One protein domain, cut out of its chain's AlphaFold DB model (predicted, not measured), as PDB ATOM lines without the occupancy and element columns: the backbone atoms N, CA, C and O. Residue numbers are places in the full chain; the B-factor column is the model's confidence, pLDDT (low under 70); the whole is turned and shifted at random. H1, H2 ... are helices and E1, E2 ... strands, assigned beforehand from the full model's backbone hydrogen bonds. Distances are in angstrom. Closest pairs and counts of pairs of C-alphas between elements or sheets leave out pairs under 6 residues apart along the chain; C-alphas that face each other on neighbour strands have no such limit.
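What this domain is: This is residues 21 to 154 of the 154 residues of an uncharacterized protein of Aureobasidium pullulans (UniProt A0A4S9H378). Helix H4 runs through the middle of an elongated helical body, with the hairpin H1 and H2 packed on one side of it and H5 folded back along its other side. At the end where H4 begins, the short helix H3, the small strand hairpin E1 and E2 and the loop of residues 75 to 86 gather as a head; residues 121 to 126, at the H4 to H5 turn, stick out at the other end. The printed part has 134 residues with five named helices and two named strands, in the order H1 H2 H3 E1 E2 H4 H5; the class is mostly helix, and the two-stranded sheet, order E1 - E2, is antiparallel. The whole is compact, with a radius of gyration of the C-alphas of 15.9 A, and spans 46 by 28 by 27 A.

Where its parts are: Start at the sheet: E1 is residues 87 to 91 and E2 residues 94 to 97. From there H4, residues 98 to 120, runs 32.5 A from C-alpha 98 at (5.068, 44.884, -5.421). H5, residues 125 to 148, runs 34.6 A and ends at C-alpha 148, (11.322, 28.121, 3.411). Now find C-alpha 21 at (17.808, 40.149, -0.073), where H1, residues 21 to 48, begins its 40.6 A. H2 is residues 52 to 62 and H3 residues 64 to 74.

How they stand to each other: Look first at the hairpin E1 and E2, antiparallel at 155 degrees: N 88 and O 96 are 2.8 A apart and N 91 and O 94 2.9 A, both within hydrogen-bond range. The closest C-alphas of E1 and H4 are those of Leu 88 and Tyr 98, 5.2 A apart. H4 is the hub, touching four helices. H1, H2 and H4 form an up and down bundle, each running against the one before it. H4 touches H2 at Val 57 and Ser 109, whose C-alphas are 4.6 A apart, and H1 at Ser 34 and Ser 106, 4.8 A between C-alphas. H5 touches H4 with residues 128 to 139 alone, at a shallow tilt of 11 degrees, opposite ways; the closest C-alphas are those of Val 111 and Ala 135, 6.0 A. H3 touches H4 about perpendicular, at 74 degrees, with C-alphas of Val 64 and Ala 101 closest at 5.3 A. H5 is apart from H1, H2 and H3. Every O i to N i+4 pair is within hydrogen-bond range in H3 and H4; the counts are 23 of 24 in H1, 5 of 7 in H2 and 19 of 20 in H5.

The domain as a whole: The two C-alphas farthest apart are those of Pro 84 and Ser 124, 48.2 A. The printed part has no cut, and the link from H3 to E1, 12 residues, is long; in it residues 77 to 78 pair antiparallel with residues 152 to 153. The mean pLDDT of the printed part is 81.9, and residues 145 to 154, of which 145 to 148 belong to H5, are under 70.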
ATOM      1  N   SER A  21      16.915  40.986   0.738       81.06
ATOM      2  CA  SER A  21      17.808  40.149  -0.073       81.06
ATOM      3  C   SER A  21      17.011  39.059  -0.782       81.06
ATOM      4  O   SER A  21      17.222  38.801  -1.968       81.06
ATOM      5  N   HIS A  22      16.051  38.460  -0.074       78.75
ATOM      6  CA  HIS A  22      15.166  37.446  -0.633       78.75
ATOM      7  C   HIS A  22      14.249  38.038  -1.706       78.75
ATOM      8  O   HIS A  22      14.188  37.508  -2.816       78.75
ATOM      9  N   VAL A  23      13.616  39.182  -1.432       80.94
ATOM     10  CA  VAL A  23      12.797  39.898  -2.424       80.94
ATOM     11  C   VAL A  23      13.592  40.170  -3.692       80.94
ATOM     12  O   VAL A  23      13.100  39.925  -4.791       80.94
ATOM     13  N   LEU A  24      14.838  40.630  -3.560       83.25
ATOM     14  CA  LEU A  24      15.692  40.911  -4.707       83.25
ATOM     15  C   LEU A  24      15.960  39.654  -5.538       83.25
ATOM     16  O   LEU A  24      15.851  39.709  -6.765       83.25
ATOM     17  N   VAL A  25      16.271  38.522  -4.903       83.19
ATOM     18  CA  VAL A  25      16.466  37.240  -5.600       83.19
ATOM     19  C   VAL A  25      15.188  36.818  -6.327       83.19
ATOM     20  O   VAL A  25      15.238  36.522  -7.522       83.19
ATOM     21  N   VAL A  26      14.040  36.859  -5.646       81.81
ATOM     22  CA  VAL A  26      12.739  36.481  -6.220       81.81
ATOM     23  C   VAL A  26      12.399  37.362  -7.419       81.81
ATOM     24  O   VAL A  26      12.113  36.844  -8.497       81.81
ATOM     25  N   MET A  27      12.510  38.685  -7.287       85.88
ATOM     26  CA  MET A  27      12.265  39.621  -8.390       85.88
ATOM     27  C   MET A  27      13.215  39.386  -9.566       85.88
ATOM     28  O   MET A  27      12.781  39.403 -10.718       85.88
ATOM     29  N   THR A  28      14.495  39.118  -9.293       86.38
ATOM     30  CA  THR A  28      15.510  38.880 -10.332       86.38
ATOM     31  C   THR A  28      15.208  37.628 -11.156       86.38
ATOM     32  O   THR A  28      15.569  37.579 -12.327       86.38
ATOM     33  N   ILE A  29      14.533  36.630 -10.584       83.81
ATOM     34  CA  ILE A  29      14.153  35.395 -11.284       83.81
ATOM     35  C   ILE A  29      12.795  35.551 -11.977       83.81
ATOM     36  O   ILE A  29      12.641  35.211 -13.151       83.81
ATOM     37  N   LEU A  30      11.805  36.086 -11.266       85.56
ATOM     38  CA  LEU A  30      10.414  36.108 -11.710       85.56
ATOM     39  C   LEU A  30      10.139  37.146 -12.800       85.56
ATOM     40  O   LEU A  30       9.376  36.875 -13.730       85.56
ATOM     41  N   ILE A  31      10.807  38.303 -12.757       88.56
ATOM     42  CA  ILE A  31      10.656  39.329 -13.796       88.56
ATOM     43  C   ILE A  31      11.113  38.794 -15.167       88.56
ATOM     44  O   ILE A  31      10.324  38.871 -16.113       88.56
ATOM     45  N   PRO A  32      12.316  38.200 -15.328       89.88
ATOM     46  CA  PRO A  32      12.712  37.584 -16.595       89.88
ATOM     47  C   PRO A  32      11.773  36.476 -17.071       89.88
ATOM     48  O   PRO A  32      11.498  36.406 -18.267       89.88
ATOM     49  N   ILE A  33      11.254  35.639 -16.164       86.00
ATOM     50  CA  ILE A  33      10.281  34.592 -16.513       86.00
ATOM     51  C   ILE A  33       9.002  35.223 -17.079       86.00
ATOM     52  O   ILE A  33       8.583  34.873 -18.183       86.00
ATOM     53  N   SER A  34       8.432  36.210 -16.382       87.94
ATOM     54  CA  SER A  34       7.252  36.958 -16.841       87.94
ATOM     55  C   SER A  34       7.471  37.611 -18.206       87.94
ATOM     56  O   SER A  34       6.629  37.504 -19.100       87.94
ATOM     57  N   LEU A  35       8.624  38.253 -18.408       91.19
ATOM     58  CA  LEU A  35       8.978  38.869 -19.689       91.19
ATOM     59  C   LEU A  35       9.166  37.825 -20.798       91.19
ATOM     60  O   LEU A  35       8.765  38.066 -21.939       91.19
ATOM     61  N   GLY A  36       9.719  36.655 -20.473       90.88
ATOM     62  CA  GLY A  36       9.819  35.516 -21.381       90.88
ATOM     63  C   GLY A  36       8.445  35.028 -21.841       90.88
ATOM     64  O   GLY A  36       8.220  34.873 -23.044       90.88
ATOM     65  N   PHE A  37       7.495  34.875 -20.915       90.50
ATOM     66  CA  PHE A  37       6.115  34.516 -21.248       90.50
ATOM     67  C   PHE A  37       5.384  35.611 -22.018       90.50
ATOM     68  O   PHE A  37       4.633  35.293 -22.937       90.50
ATOM     69  N   LEU A  38       5.638  36.890 -21.734       91.62
ATOM     70  CA  LEU A  38       5.110  37.989 -22.540       91.62
ATOM     71  C   LEU A  38       5.642  37.932 -23.979       91.62
ATOM     72  O   LEU A  38       4.870  38.060 -24.929       91.62
ATOM     73  N   ALA A  39       6.942  37.692 -24.164       92.94
ATOM     74  CA  ALA A  39       7.537  37.530 -25.488       92.94
ATOM     75  C   ALA A  39       6.952  36.314 -26.229       92.94
ATOM     76  O   ALA A  39       6.600  36.413 -27.408       92.94
ATOM     77  N   PHE A  40       6.782  35.189 -25.528       90.56
ATOM     78  CA  PHE A  40       6.135  33.994 -26.064       90.56
ATOM     79  C   PHE A  40       4.665  34.254 -26.431       90.56
ATOM     80  O   PHE A  40       4.230  33.896 -27.525       90.56
ATOM     81  N   ALA A  41       3.916  34.961 -25.585       91.00
ATOM     82  CA  ALA A  41       2.541  35.364 -25.852       91.00
ATOM     83  C   ALA A  41       2.445  36.271 -27.082       91.00
ATOM     84  O   ALA A  41       1.577  36.061 -27.925       91.00
ATOM     85  N   ILE A  42       3.363  37.228 -27.253       93.44
ATOM     86  CA  ILE A  42       3.429  38.069 -28.457       93.44
ATOM     87  C   ILE A  42       3.679  37.214 -29.706       93.44
ATOM     88  O   ILE A  42       3.044  37.433 -30.743       93.44
ATOM     89  N   PHE A  43       4.583  36.236 -29.626       92.00
ATOM     90  CA  PHE A  43       4.842  35.305 -30.722       92.00
ATOM     91  C   PHE A  43       3.597  34.474 -31.073       92.00
ATOM     92  O   PHE A  43       3.193  34.430 -32.237       92.00
ATOM     93  N   GLU A  44       2.945  33.874 -30.078       90.81
ATOM     94  CA  GLU A  44       1.725  33.082 -30.256       90.81
ATOM     95  C   GLU A  44       0.573  33.939 -30.794       90.81
ATOM     96  O   GLU A  44      -0.139  33.522 -31.708       90.81
ATOM     97  N   SER A  45       0.436  35.172 -30.308       91.75
ATOM     98  CA  SER A  45      -0.544  36.139 -30.800       91.75
ATOM     99  C   SER A  45      -0.364  36.439 -32.284       91.75
ATOM    100  O   SER A  45      -1.346  36.475 -33.030       91.75
ATOM    101  N   LYS A  46       0.883  36.594 -32.746       92.31
ATOM    102  CA  LYS A  46       1.192  36.759 -34.175       92.31
ATOM    103  C   LYS A  46       0.902  35.484 -34.965       92.31
ATOM    104  O   LYS A  46       0.299  35.560 -36.034       92.31
ATOM    105  N   ARG A  47       1.291  34.318 -34.437       90.62
ATOM    106  CA  ARG A  47       1.098  33.010 -35.083       90.62
ATOM    107  C   ARG A  47      -0.379  32.678 -35.296       90.62
ATOM    108  O   ARG A  47      -0.752  32.239 -36.381       90.62
ATOM    109  N   PHE A  48      -1.208  32.896 -34.279       89.31
ATOM    110  CA  PHE A  48      -2.636  32.566 -34.291       89.31
ATOM    111  C   PHE A  48      -3.542  33.752 -34.642       89.31
ATOM    112  O   PHE A  48      -4.759  33.598 -34.648       89.31
ATOM    113  N   LYS A  49      -2.961  34.918 -34.970       91.81
ATOM    114  CA  LYS A  49      -3.676  36.154 -35.339       91.81
ATOM    115  C   LYS A  49      -4.751  36.543 -34.316       91.81
ATOM    116  O   LYS A  49      -5.888  36.840 -34.669       91.81
ATOM    117  N   THR A  50      -4.386  36.522 -33.039       92.00
ATOM    118  CA  THR A  50      -5.301  36.746 -31.913       92.00
ATOM    119  C   THR A  50      -4.598  37.469 -30.774       92.00
ATOM    120  O   THR A  50      -3.424  37.231 -30.512       92.00
ATOM    121  N   SER A  51      -5.299  38.353 -30.069       91.88
ATOM    122  CA  SER A  51      -4.766  39.075 -28.906       91.88
ATOM    123  C   SER A  51      -4.901  38.299 -27.593       91.88
ATOM    124  O   SER A  51      -4.406  38.766 -26.570       91.88
ATOM    125  N   ILE A  52      -5.534  37.120 -27.611       91.69
ATOM    126  CA  ILE A  52      -5.841  36.350 -26.396       91.69
ATOM    127  C   ILE A  52      -4.585  36.023 -25.561       91.69
ATOM    128  O   ILE A  52      -4.621  36.319 -24.370       91.69
ATOM    129  N   PRO A  53      -3.467  35.501 -26.117       90.38
ATOM    130  CA  PRO A  53      -2.253  35.238 -25.334       90.38
ATOM    131  C   PRO A  53      -1.747  36.455 -24.559       90.38
ATOM    132  O   PRO A  53      -1.470  36.363 -23.368       90.38
ATOM    133  N   ILE A  54      -1.658  37.611 -25.224       90.88
ATOM    134  CA  ILE A  54      -1.227  38.863 -24.590       90.88
ATOM    135  C   ILE A  54      -2.237  39.279 -23.517       90.88
ATOM    136  O   ILE A  54      -1.842  39.658 -22.417       90.88
ATOM    137  N   GLY A  55      -3.536  39.168 -23.814       89.94
ATOM    138  CA  GLY A  55      -4.603  39.449 -22.858       89.94
ATOM    139  C   GLY A  55      -4.502  38.602 -21.587       89.94
ATOM    140  O   GLY A  55      -4.701  39.135 -20.503       89.94
ATOM    141  N   LEU A  56      -4.129  37.324 -21.704       89.62
ATOM    142  CA  LEU A  56      -3.929  36.425 -20.561       89.62
ATOM    143  C   LEU A  56      -2.736  36.853 -19.693       89.62
ATOM    144  O   LEU A  56      -2.872  36.921 -18.475       89.62
ATOM    145  N   VAL A  57      -1.604  37.216 -20.305       89.31
ATOM    146  CA  VAL A  57      -0.426  37.725 -19.572       89.31
ATOM    147  C   VAL A  57      -0.740  39.039 -18.853       89.31
ATOM    148  O   VAL A  57      -0.361  39.220 -17.699       89.31
ATOM    149  N   VAL A  58      -1.454  39.957 -19.511       87.75
ATOM    150  CA  VAL A  58      -1.844  41.242 -18.909       87.75
ATOM    151  C   VAL A  58      -2.871  41.040 -17.793       87.75
ATOM    152  O   VAL A  58      -2.756  41.662 -16.740       87.75
ATOM    153  N   ALA A  59      -3.844  40.145 -17.983       85.38
ATOM    154  CA  ALA A  59      -4.809  39.786 -16.945       85.38
ATOM    155  C   ALA A  59      -4.120  39.195 -15.704       85.38
ATOM    156  O   ALA A  59      -4.557  39.463 -14.588       85.38
ATOM    157  N   GLY A  60      -3.005  38.480 -15.889       83.12
ATOM    158  CA  GLY A  60      -2.190  37.940 -14.802       83.12
ATOM    159  C   GLY A  60      -1.674  38.988 -13.810       83.12
ATOM    160  O   GLY A  60      -1.533  38.686 -12.630       83.12
ATOM    161  N   ILE A  61      -1.462  40.238 -14.240       81.56
ATOM    162  CA  ILE A  61      -1.085  41.342 -13.335       81.56
ATOM    163  C   ILE A  61      -2.207  41.612 -12.325       81.56
ATOM    164  O   ILE A  61      -1.957  41.892 -11.155       81.56
ATOM    165  N   PHE A  62      -3.460  41.497 -12.765       83.62
ATOM    166  CA  PHE A  62      -4.629  41.746 -11.928       83.62
ATOM    167  C   PHE A  62      -4.957  40.585 -10.989       83.62
ATOM    168  O   PHE A  62      -5.737  40.792 -10.062       83.62
ATOM    169  N   CYS A  63      -4.352  39.403 -11.167       83.62
ATOM    170  CA  CYS A  63      -4.570  38.246 -10.294       83.62
ATOM    171  C   CYS A  63      -4.163  38.503  -8.837       83.62
ATOM    172  O   CYS A  63      -4.722  37.871  -7.947       83.62
ATOM    173  N   VAL A  64      -3.302  39.492  -8.567       83.00
ATOM    174  CA  VAL A  64      -2.964  39.904  -7.195       83.00
ATOM    175  C   VAL A  64      -4.190  40.349  -6.383       83.00
ATOM    176  O   VAL A  64      -4.226  40.164  -5.173       83.00
ATOM    177  N   VAL A  65      -5.219  40.914  -7.025       85.12
ATOM    178  CA  VAL A  65      -6.419  41.422  -6.338       85.12
ATOM    179  C   VAL A  65      -7.338  40.300  -5.834       85.12
ATOM    180  O   VAL A  65      -7.605  40.271  -4.633       85.12
ATOM    181  N   PRO A  66      -7.844  39.372  -6.678       85.44
ATOM    182  CA  PRO A  66      -8.645  38.253  -6.184       85.44
ATOM    183  C   PRO A  66      -7.844  37.371  -5.224       85.44
ATOM    184  O   PRO A  66      -8.410  36.838  -4.274       85.44
ATOM    185  N   GLU A  67      -6.532  37.285  -5.410       79.06
ATOM    186  CA  GLU A  67      -5.668  36.503  -4.539       79.06
ATOM    187  C   GLU A  67      -5.437  37.160  -3.177       79.06
ATOM    188  O   GLU A  67      -5.436  36.494  -2.147       79.06
ATOM    189  N   ALA A  68      -5.358  38.487  -3.117       81.94
ATOM    190  CA  ALA A  68      -5.385  39.211  -1.852       81.94
ATOM    191  C   ALA A  68      -6.678  38.946  -1.062       81.94
ATOM    192  O   ALA A  68      -6.639  38.794   0.160       81.94
ATOM    193  N   VAL A  69      -7.820  38.856  -1.754       85.75
ATOM    194  CA  VAL A  69      -9.107  38.499  -1.136       85.75
ATOM    195  C   VAL A  69      -9.098  37.046  -0.656       85.75
ATOM    196  O   VAL A  69      -9.498  36.791   0.479       85.75
ATOM    197  N   ASN A  70      -8.613  36.115  -1.480       84.06
ATOM    198  CA  ASN A  70      -8.471  34.704  -1.121       84.06
ATOM    199  C   ASN A  70      -7.598  34.530   0.132       84.06
ATOM    200  O   ASN A  70      -8.042  33.944   1.115       84.06
ATOM    201  N   ASN A  71      -6.421  35.156   0.161       79.81
ATOM    202  CA  ASN A  71      -5.512  35.138   1.307       79.81
ATOM    203  C   ASN A  71      -6.123  35.779   2.554       79.81
ATOM    204  O   ASN A  71      -5.946  35.290   3.673       79.81
ATOM    205  N   TYR A  72      -6.894  36.854   2.382       78.75
ATOM    206  CA  TYR A  72      -7.638  37.446   3.485       78.75
ATOM    207  C   TYR A  72      -8.633  36.454   4.104       78.75
ATOM    208  O   TYR A  72      -8.619  36.260   5.322       78.75
ATOM    209  N   LEU A  73      -9.460  35.809   3.276       82.75
ATOM    210  CA  LEU A  73     -10.475  34.846   3.715       82.75
ATOM    211  C   LEU A  73      -9.866  33.554   4.273       82.75
ATOM    212  O   LEU A  73     -10.397  32.999   5.231       82.75
ATOM    213  N   GLY A  74      -8.753  33.104   3.695       78.06
ATOM    214  CA  GLY A  74      -8.016  31.912   4.112       78.06
ATOM    215  C   GLY A  74      -7.131  32.114   5.341       78.06
ATOM    216  O   GLY A  74      -6.544  31.151   5.816       78.06
ATOM    217  N   GLY A  75      -7.014  33.342   5.859       75.94
ATOM    218  CA  GLY A  75      -6.116  33.637   6.980       75.94
ATOM    219  C   GLY A  75      -4.630  33.606   6.616       75.94
ATOM    220  O   GLY A  75      -3.801  33.653   7.510       75.94
ATOM    221  N   VAL A  76      -4.286  33.588   5.327       76.75
ATOM    222  CA  VAL A  76      -2.902  33.512   4.847       76.75
ATOM    223  C   VAL A  76      -2.241  34.885   4.921       76.75
ATOM    224  O   VAL A  76      -2.794  35.897   4.461       76.75
ATOM    225  N   HIS A  77      -1.043  34.922   5.495       75.12
ATOM    226  CA  HIS A  77      -0.251  36.134   5.645       75.12
ATOM    227  C   HIS A  77       0.997  36.086   4.756       75.12
ATOM    228  O   HIS A  77       1.705  35.083   4.715       75.12
ATOM    229  N   TRP A  78       1.248  37.194   4.054       74.31
ATOM    230  CA  TRP A  78       2.468  37.434   3.284       74.31
ATOM    231  C   TRP A  78       3.437  38.278   4.104       74.31
ATOM    232  O   TRP A  78       3.000  39.087   4.928       74.31
ATOM    233  N   THR A  79       4.735  38.138   3.839       73.25
ATOM    234  CA  THR A  79       5.752  39.039   4.400       73.25
ATOM    235  C   THR A  79       5.446  40.496   4.102       73.25
ATOM    236  O   THR A  79       5.068  40.823   2.974       73.25
ATOM    237  N   GLN A  80       5.692  41.361   5.082       76.19
ATOM    238  CA  GLN A  80       5.451  42.799   4.989       76.19
ATOM    239  C   GLN A  80       6.780  43.551   5.101       76.19
ATOM    240  O   GLN A  80       7.580  43.274   5.998       76.19
ATOM    241  N   SER A  81       7.042  44.481   4.179       76.88
ATOM    242  CA  SER A  81       8.208  45.373   4.277       76.88
ATOM    243  C   SER A  81       8.022  46.498   5.290       76.88
ATOM    244  O   SER A  81       9.014  47.050   5.766       76.88
ATOM    245  N   HIS A  82       6.772  46.895   5.556       81.25
ATOM    246  CA  HIS A  82       6.423  48.151   6.225       81.25
ATOM    247  C   HIS A  82       7.037  49.406   5.563       81.25
ATOM    248  O   HIS A  82       7.081  50.475   6.177       81.25
ATOM    249  N   ASP A  83       7.492  49.309   4.303       82.75
ATOM    250  CA  ASP A  83       8.019  50.428   3.521       82.75
ATOM    251  C   ASP A  83       6.925  50.973   2.584       82.75
ATOM    252  O   ASP A  83       6.562  50.319   1.601       82.75
ATOM    253  N   PRO A  84       6.439  52.212   2.797       83.62
ATOM    254  CA  PRO A  84       5.452  52.837   1.919       83.62
ATOM    255  C   PRO A  84       5.871  52.922   0.444       83.62
ATOM    256  O   PRO A  84       5.017  53.128  -0.412       83.62
ATOM    257  N   LYS A  85       7.169  52.802   0.126       87.31
ATOM    258  CA  LYS A  85       7.674  52.793  -1.256       87.31
ATOM    259  C   LYS A  85       7.535  51.437  -1.948       87.31
ATOM    260  O   LYS A  85       7.570  51.397  -3.175       87.31
ATOM    261  N   GLN A  86       7.422  50.352  -1.185       84.19
ATOM    262  CA  GLN A  86       7.256  48.988  -1.696       84.19
ATOM    263  C   GLN A  86       5.788  48.548  -1.715       84.19
ATOM    264  O   GLN A  86       5.445  47.591  -2.412       84.19
ATOM    265  N   LEU A  87       4.926  49.276  -1.001       87.19
ATOM    266  CA  LEU A  87       3.498  49.017  -0.923       87.19
ATOM    267  C   LEU A  87       2.818  49.233  -2.282       87.19
ATOM    268  O   LEU A  87       2.787  50.344  -2.811       87.19
ATOM    269  N   LEU A  88       2.201  48.178  -2.812       88.25
ATOM    270  CA  LEU A  88       1.347  48.269  -3.994       88.25
ATOM    271  C   LEU A  88      -0.069  48.707  -3.597       88.25
ATOM    272  O   LEU A  88      -0.616  49.640  -4.183       88.25
ATOM    273  N   PHE A  89      -0.675  48.030  -2.617       88.38
ATOM    274  CA  PHE A  89      -1.968  48.414  -2.044       88.38
ATOM    275  C   PHE A  89      -2.181  47.815  -0.653       88.38
ATOM    276  O   PHE A  89      -1.489  46.890  -0.236       88.38
ATOM    277  N   MET A  90      -3.186  48.332   0.059       85.56
ATOM    278  CA  MET A  90      -3.629  47.791   1.341       85.56
ATOM    279  C   MET A  90      -5.041  47.211   1.215       85.56
ATOM    280  O   MET A  90      -5.951  47.887   0.734       85.56
ATOM    281  N   LEU A  91      -5.245  45.984   1.696       85.31
ATOM    282  CA  LEU A  91      -6.556  45.338   1.764       85.31
ATOM    283  C   LEU A  91      -6.929  45.058   3.220       85.31
ATOM    284  O   LEU A  91      -6.326  44.211   3.871       85.31
ATOM    285  N   MET A  92      -7.941  45.765   3.739       80.69
ATOM    286  CA  MET A  92      -8.483  45.553   5.095       80.69
ATOM    287  C   MET A  92      -7.416  45.549   6.212       80.69
ATOM    288  O   MET A  92      -7.512  44.787   7.176       80.69
ATOM    289  N   GLY A  93      -6.396  46.403   6.080       76.81
ATOM    290  CA  GLY A  93      -5.281  46.502   7.028       76.81
ATOM    291  C   GLY A  93      -4.110  45.555   6.747       76.81
ATOM    292  O   GLY A  93      -3.187  45.508   7.552       76.81
ATOM    293  N   ARG A  94      -4.127  44.808   5.635       78.50
ATOM    294  CA  ARG A  94      -2.998  43.989   5.171       78.50
ATOM    295  C   ARG A  94      -2.256  44.694   4.043       78.50
ATOM    296  O   ARG A  94      -2.870  45.058   3.041       78.50
ATOM    297  N   GLU A  95      -0.959  44.881   4.230       81.75
ATOM    298  CA  GLU A  95      -0.040  45.420   3.229       81.75
ATOM    299  C   GLU A  95       0.284  44.353   2.184       81.75
ATOM    300  O   GLU A  95       0.533  43.197   2.535       81.75
ATOM    301  N   LEU A  96       0.245  44.743   0.911       84.44
ATOM    302  CA  LEU A  96       0.650  43.923  -0.222       84.44
ATOM    303  C   LEU A  96       1.670  44.702  -1.037       84.44
ATOM    304  O   LEU A  96       1.344  45.726  -1.643       84.44
ATOM    305  N   ASP A  97       2.896  44.197  -1.047       86.50
ATOM    306  CA  ASP A  97       4.019  44.830  -1.726       86.50
ATOM    307  C   ASP A  97       4.102  44.413  -3.198       86.50
ATOM    308  O   ASP A  97       3.567  43.377  -3.610       86.50
ATOM    309  N   TYR A  98       4.834  45.188  -4.003       85.50
ATOM    310  CA  TYR A  98       5.068  44.884  -5.421       85.50
ATOM    311  C   TYR A  98       5.599  43.465  -5.649       85.50
ATOM    312  O   TYR A  98       5.228  42.825  -6.634       85.50
ATOM    313  N   CYS A  99       6.416  42.953  -4.724       83.50
ATOM    314  CA  CYS A  99       6.945  41.591  -4.767       83.50
ATOM    315  C   CYS A  99       5.835  40.543  -4.966       83.50
ATOM    316  O   CYS A  99       5.916  39.695  -5.856       83.50
ATOM    317  N   VAL A 100       4.742  40.665  -4.210       81.50
ATOM    318  CA  VAL A 100       3.605  39.741  -4.280       81.50
ATOM    319  C   VAL A 100       2.940  39.814  -5.657       81.50
ATOM    320  O   VAL A 100       2.634  38.785  -6.254       81.50
ATOM    321  N   ALA A 101       2.790  41.009  -6.230       83.75
ATOM    322  CA  ALA A 101       2.220  41.152  -7.570       83.75
ATOM    323  C   ALA A 101       3.072  40.500  -8.666       83.75
ATOM    324  O   ALA A 101       2.518  39.884  -9.574       83.75
ATOM    325  N   PHE A 102       4.402  40.584  -8.585       85.38
ATOM    326  CA  PHE A 102       5.286  39.927  -9.554       85.38
ATOM    327  C   PHE A 102       5.282  38.399  -9.425       85.38
ATOM    328  O   PHE A 102       5.394  37.712 -10.446       85.38
ATOM    329  N   ILE A 103       5.099  37.863  -8.212       82.62
ATOM    330  CA  ILE A 103       4.887  36.424  -7.992       82.62
ATOM    331  C   ILE A 103       3.652  35.954  -8.756       82.62
ATOM    332  O   ILE A 103       3.740  35.081  -9.624       82.62
ATOM    333  N   TRP A 104       2.517  36.607  -8.517       82.44
ATOM    334  CA  TRP A 104       1.253  36.227  -9.141       82.44
ATOM    335  C   TRP A 104       1.205  36.494 -10.638       82.44
ATOM    336  O   TRP A 104       0.627  35.698 -11.382       82.44
ATOM    337  N   TRP A 105       1.845  37.565 -11.103       87.56
ATOM    338  CA  TRP A 105       1.959  37.830 -12.529       87.56
ATOM    339  C   TRP A 105       2.744  36.727 -13.243       87.56
ATOM    340  O   TRP A 105       2.300  36.248 -14.289       87.56
ATOM    341  N   SER A 106       3.854  36.270 -12.657       84.44
ATOM    342  CA  SER A 106       4.686  35.205 -13.231       84.44
ATOM    343  C   SER A 106       3.927  33.886 -13.328       84.44
ATOM    344  O   SER A 106       3.866  33.294 -14.406       84.44
ATOM    345  N   LEU A 107       3.286  33.469 -12.231       80.19
ATOM    346  CA  LEU A 107       2.495  32.236 -12.170       80.19
ATOM    347  C   LEU A 107       1.322  32.267 -13.159       80.19
ATOM    348  O   LEU A 107       1.125  31.336 -13.940       80.19
ATOM    349  N   SER A 108       0.569  33.369 -13.187       81.31
ATOM    350  CA  SER A 108      -0.588  33.513 -14.078       81.31
ATOM    351  C   SER A 108      -0.189  33.527 -15.555       81.31
ATOM    352  O   SER A 108      -0.913  32.997 -16.399       81.31
ATOM    353  N   SER A 109       0.962  34.127 -15.874       85.56
ATOM    354  CA  SER A 109       1.472  34.213 -17.245       85.56
ATOM    355  C   SER A 109       1.879  32.847 -17.792       85.56
ATOM    356  O   SER A 109       1.541  32.540 -18.935       85.56
ATOM    357  N   ASP A 110       2.540  32.014 -16.982       82.25
ATOM    358  CA  ASP A 110       2.873  30.641 -17.368       82.25
ATOM    359  C   ASP A 110       1.605  29.818 -17.614       82.25
ATOM    360  O   ASP A 110       1.330  29.379 -18.734       82.25
ATOM    361  N   VAL A 111       0.769  29.682 -16.581       81.50
ATOM    362  CA  VAL A 111      -0.411  28.813 -16.629       81.50
ATOM    363  C   VAL A 111      -1.376  29.260 -17.727       81.50
ATOM    364  O   VAL A 111      -1.855  28.437 -18.511       81.50
ATOM    365  N   GLY A 112      -1.635  30.566 -17.833       82.62
ATOM    366  CA  GLY A 112      -2.555  31.123 -18.818       82.62
ATOM    367  C   GLY A 112      -2.102  30.870 -20.254       82.62
ATOM    368  O   GLY A 112      -2.874  30.360 -21.072       82.62
ATOM    369  N   VAL A 113      -0.847  31.194 -20.577       83.56
ATOM    370  CA  VAL A 113      -0.347  31.083 -21.954       83.56
ATOM    371  C   VAL A 113      -0.114  29.625 -22.343       83.56
ATOM    372  O   VAL A 113      -0.465  29.237 -23.459       83.56
ATOM    373  N   THR A 114       0.407  28.798 -21.434       81.06
ATOM    374  CA  THR A 114       0.673  27.378 -21.693       81.06
ATOM    375  C   THR A 114      -0.628  26.595 -21.911       81.06
ATOM    376  O   THR A 114      -0.736  25.834 -22.880       81.06
ATOM    377  N   LEU A 115      -1.671  26.834 -21.102       82.25
ATOM    378  CA  LEU A 115      -2.987  26.218 -21.315       82.25
ATOM    379  C   LEU A 115      -3.650  26.706 -22.605       82.25
ATOM    380  O   LEU A 115      -4.175  25.894 -23.369       82.25
ATOM    381  N   TYR A 116      -3.591  28.008 -22.897       85.31
ATOM    382  CA  TYR A 116      -4.111  28.538 -24.158       85.31
ATOM    383  C   TYR A 116      -3.425  27.891 -25.369       85.31
ATOM    384  O   TYR A 116      -4.088  27.414 -26.295       85.31
ATOM    385  N   ALA A 117      -2.093  27.817 -25.341       82.94
ATOM    386  CA  ALA A 117      -1.294  27.198 -26.385       82.94
ATOM    387  C   ALA A 117      -1.667  25.720 -26.596       82.94
ATOM    388  O   ALA A 117      -1.759  25.278 -27.748       82.94
ATOM    389  N   ALA A 118      -1.913  24.974 -25.516       83.62
ATOM    390  CA  ALA A 118      -2.368  23.588 -25.555       83.62
ATOM    391  C   ALA A 118      -3.764  23.452 -26.190       83.62
ATOM    392  O   ALA A 118      -3.968  22.617 -27.078       83.62
ATOM    393  N   LEU A 119      -4.708  24.313 -25.796       84.75
ATOM    394  CA  LEU A 119      -6.081  24.306 -26.306       84.75
ATOM    395  C   LEU A 119      -6.140  24.586 -27.810       84.75
ATOM    396  O   LEU A 119      -6.777  23.842 -28.557       84.75
ATOM    397  N   VAL A 120      -5.428  25.612 -28.287       87.12
ATOM    398  CA  VAL A 120      -5.421  25.968 -29.717       87.12
ATOM    399  C   VAL A 120      -4.790  24.866 -30.574       87.12
ATOM    400  O   VAL A 120      -5.203  24.647 -31.714       87.12
ATOM    401  N   ARG A 121      -3.830  24.120 -30.018       86.62
ATOM    402  CA  ARG A 121      -3.176  22.983 -30.683       86.62
ATOM    403  C   ARG A 121      -3.983  21.685 -30.629       86.62
ATOM    404  O   ARG A 121      -3.520  20.691 -31.180       86.62
ATOM    405  N   ARG A 122      -5.173  21.686 -30.010       84.94
ATOM    406  CA  ARG A 122      -6.053  20.510 -29.869       84.94
ATOM    407  C   ARG A 122      -5.313  19.292 -29.310       84.94
ATOM    408  O   ARG A 122      -5.460  18.182 -29.818       84.94
ATOM    409  N   VAL A 123      -4.477  19.513 -28.295       85.62
ATOM    410  CA  VAL A 123      -3.751  18.416 -27.647       85.62
ATOM    411  C   VAL A 123      -4.726  17.416 -27.020       85.62
ATOM    412  O   VAL A 123      -5.868  17.753 -26.705       85.62
ATOM    413  N   SER A 124      -4.279  16.172 -26.838       86.62
ATOM    414  CA  SER A 124      -5.109  15.142 -26.210       86.62
ATOM    415  C   SER A 124      -5.504  15.533 -24.781       86.62
ATOM    416  O   SER A 124      -4.763  16.242 -24.097       86.62
ATOM    417  N   THR A 125      -6.633  15.015 -24.287       85.75
ATOM    418  CA  THR A 125      -7.053  15.211 -22.888       85.75
ATOM    419  C   THR A 125      -5.965  14.779 -21.904       85.75
ATOM    420  O   THR A 125      -5.733  15.463 -20.915       85.75
ATOM    421  N   GLY A 126      -5.239  13.693 -22.199       85.06
ATOM    422  CA  GLY A 126      -4.108  13.247 -21.378       85.06
ATOM    423  C   GLY A 126      -2.967  14.268 -21.328       85.06
ATOM    424  O   GLY A 126      -2.415  14.526 -20.264       85.06
ATOM    425  N   THR A 127      -2.655  14.915 -22.454       83.75
ATOM    426  CA  THR A 127      -1.654  15.992 -22.512       83.75
ATOM    427  C   THR A 127      -2.108  17.232 -21.742       83.75
ATOM    428  O   THR A 127      -1.301  17.859 -21.065       83.75
ATOM    429  N   LEU A 128      -3.401  17.569 -21.801       83.31
ATOM    430  CA  LEU A 128      -3.966  18.671 -21.021       83.31
ATOM    431  C   LEU A 128      -3.821  18.415 -19.512       83.31
ATOM    432  O   LEU A 128      -3.391  19.303 -18.781       83.31
ATOM    433  N   TRP A 129      -4.109  17.190 -19.060       84.44
ATOM    434  CA  TRP A 129      -3.897  16.782 -17.668       84.44
ATOM    435  C   TRP A 129      -2.425  16.827 -17.262       84.44
ATOM    436  O   TRP A 129      -2.124  17.265 -16.156       84.44
ATOM    437  N   ALA A 130      -1.506  16.440 -18.149       84.56
ATOM    438  CA  ALA A 130      -0.074  16.555 -17.888       84.56
ATOM    439  C   ALA A 130       0.366  18.020 -17.723       84.56
ATOM    440  O   ALA A 130       1.102  18.331 -16.790       84.56
ATOM    441  N   TYR A 131      -0.122  18.934 -18.569       82.50
ATOM    442  CA  TYR A 131       0.146  20.368 -18.407       82.50
ATOM    443  C   TYR A 131      -0.489  20.946 -17.147       82.50
ATOM    444  O   TYR A 131       0.135  21.765 -16.484       82.50
ATOM    445  N   HIS A 132      -1.689  20.498 -16.783       80.69
ATOM    446  CA  HIS A 132      -2.314  20.905 -15.531       80.69
ATOM    447  C   HIS A 132      -1.512  20.422 -14.316       80.69
ATOM    448  O   HIS A 132      -1.244  21.208 -13.416       80.69
ATOM    449  N   ALA A 133      -1.060  19.165 -14.310       83.50
ATOM    450  CA  ALA A 133      -0.202  18.643 -13.251       83.50
ATOM    451  C   ALA A 133       1.119  19.419 -13.158       83.50
ATOM    452  O   ALA A 133       1.553  19.757 -12.061       83.50
ATOM    453  N   LEU A 134       1.731  19.760 -14.298       81.38
ATOM    454  CA  LEU A 134       2.938  20.585 -14.325       81.38
ATOM    455  C   LEU A 134       2.678  21.999 -13.789       81.38
ATOM    456  O   LEU A 134       3.484  22.491 -13.013       81.38
ATOM    457  N   ALA A 135       1.550  22.618 -14.145       78.56
ATOM    458  CA  ALA A 135       1.133  23.916 -13.612       78.56
ATOM    459  C   ALA A 135       0.905  23.869 -12.092       78.56
ATOM    460  O   ALA A 135       1.318  24.776 -11.379       78.56
ATOM    461  N   VAL A 136       0.301  22.792 -11.579       79.75
ATOM    462  CA  VAL A 136       0.138  22.571 -10.134       79.75
ATOM    463  C   VAL A 136       1.500  22.432  -9.452       79.75
ATOM    464  O   VAL A 136       1.733  23.069  -8.431       79.75
ATOM    465  N   LEU A 137       2.430  21.664 -10.027       80.38
ATOM    466  CA  LEU A 137       3.795  21.554  -9.499       80.38
ATOM    467  C   LEU A 137       4.541  22.892  -9.555       80.38
ATOM    468  O   LEU A 137       5.249  23.230  -8.612       80.38
ATOM    469  N   ALA A 138       4.354  23.667 -10.622       73.69
ATOM    470  CA  ALA A 138       4.912  25.007 -10.768       73.69
ATOM    471  C   ALA A 138       4.274  26.028  -9.815       73.69
ATOM    472  O   ALA A 138       4.834  27.101  -9.645       73.69
ATOM    473  N   ASN A 139       3.147  25.704  -9.175       70.81
ATOM    474  CA  ASN A 139       2.585  26.497  -8.085       70.81
ATOM    475  C   ASN A 139       3.143  26.042  -6.729       70.81
ATOM    476  O   ASN A 139       3.687  26.848  -5.985       70.81
ATOM    477  N   ILE A 140       3.098  24.733  -6.455       76.31
ATOM    478  CA  ILE A 140       3.532  24.156  -5.175       76.31
ATOM    479  C   ILE A 140       5.031  24.357  -4.950       76.31
ATOM    480  O   ILE A 140       5.432  24.762  -3.871       76.31
ATOM    481  N   ILE A 141       5.882  24.076  -5.942       76.56
ATOM    482  CA  ILE A 141       7.338  24.113  -5.742       76.56
ATOM    483  C   ILE A 141       7.815  25.534  -5.409       76.56
ATOM    484  O   ILE A 141       8.521  25.681  -4.415       76.56
ATOM    485  N   PRO A 142       7.461  26.590  -6.169       72.31
ATOM    486  CA  PRO A 142       7.833  27.948  -5.794       72.31
ATOM    487  C   PRO A 142       7.218  28.374  -4.471       72.31
ATOM    488  O   PRO A 142       7.914  29.012  -3.695       72.31
ATOM    489  N   GLU A 143       5.967  28.006  -4.188       70.12
ATOM    490  CA  GLU A 143       5.329  28.318  -2.909       70.12
ATOM    491  C   GLU A 143       6.099  27.685  -1.741       70.12
ATOM    492  O   GLU A 143       6.522  28.410  -0.853       70.12
ATOM    493  N   GLU A 144       6.425  26.391  -1.793       71.19
ATOM    494  CA  GLU A 144       7.241  25.682  -0.790       71.19
ATOM    495  C   GLU A 144       8.660  26.246  -0.651       71.19
ATOM    496  O   GLU A 144       9.206  26.356   0.450       71.19
ATOM    497  N   VAL A 145       9.271  26.653  -1.764       68.44
ATOM    498  CA  VAL A 145      10.566  27.333  -1.734       68.44
ATOM    499  C   VAL A 145      10.425  28.678  -1.016       68.44
ATOM    500  O   VAL A 145      11.203  28.954  -0.107       68.44
ATOM    501  N   LEU A 146       9.415  29.484  -1.353       66.44
ATOM    502  CA  LEU A 146       9.143  30.786  -0.732       66.44
ATOM    503  C   LEU A 146       8.740  30.661   0.754       66.44
ATOM    504  O   LEU A 146       9.143  31.513   1.553       66.44
ATOM    505  N   LEU A 147       8.037  29.585   1.141       65.25
ATOM    506  CA  LEU A 147       7.725  29.215   2.532       65.25
ATOM    507  C   LEU A 147       9.021  29.043   3.345       65.25
ATOM    508  O   LEU A 147       9.157  29.584   4.448       65.25
ATOM    509  N   GLY A 148      10.013  28.344   2.785       58.91
ATOM    510  CA  GLY A 148      11.322  28.121   3.411       58.91
ATOM    511  C   GLY A 148      12.159  29.391   3.620       58.91
ATOM    512  O   GLY A 148      13.046  29.406   4.472       58.91
ATOM    513  N   TYR A 149      11.854  30.467   2.891       57.38
ATOM    514  CA  TYR A 149      12.509  31.773   3.008       57.38
ATOM    515  C   TYR A 149      11.690  32.798   3.821       57.38
ATOM    516  O   TYR A 149      11.975  33.997   3.776       57.38
ATOM    517  N   GLY A 150      10.683  32.338   4.576       54.12
ATOM    518  CA  GLY A 150       9.913  33.156   5.521       54.12
ATOM    519  C   GLY A 150       8.762  33.961   4.908       54.12
ATOM    520  O   GLY A 150       8.259  34.860   5.571       54.12
ATOM    521  N   GLY A 151       8.360  33.656   3.665       51.19
ATOM    522  CA  GLY A 151       7.467  34.465   2.818       51.19
ATOM    523  C   GLY A 151       5.961  34.376   3.094       51.19
ATOM    524  O   GLY A 151       5.230  35.352   2.905       51.19
ATOM    525  N   THR A 152       5.498  33.205   3.510       51.94
ATOM    526  CA  THR A 152       4.083  32.819   3.533       51.94
ATOM    527  C   THR A 152       3.879  31.869   4.702       51.94
ATOM    528  O   THR A 152       4.670  30.961   4.851       51.94
ATOM    529  N   TYR A 153       2.885  32.052   5.570       52.91
ATOM    530  CA  TYR A 153       2.465  30.987   6.498       52.91
ATOM    531  C   TYR A 153       0.976  31.141   6.849       52.91
ATOM    532  O   TYR A 153       0.439  32.256   6.874       52.91
ATOM    533  N   LEU A 154       0.334  29.983   7.053       43.72
ATOM    534  CA  LEU A 154      -1.036  29.788   7.550       43.72
ATOM    535  C   LEU A 154      -1.158  30.133   9.040       43.72
ATOM    536  O   LEU A 154      -0.226  29.785   9.801       43.72
TER     537      LEU A 154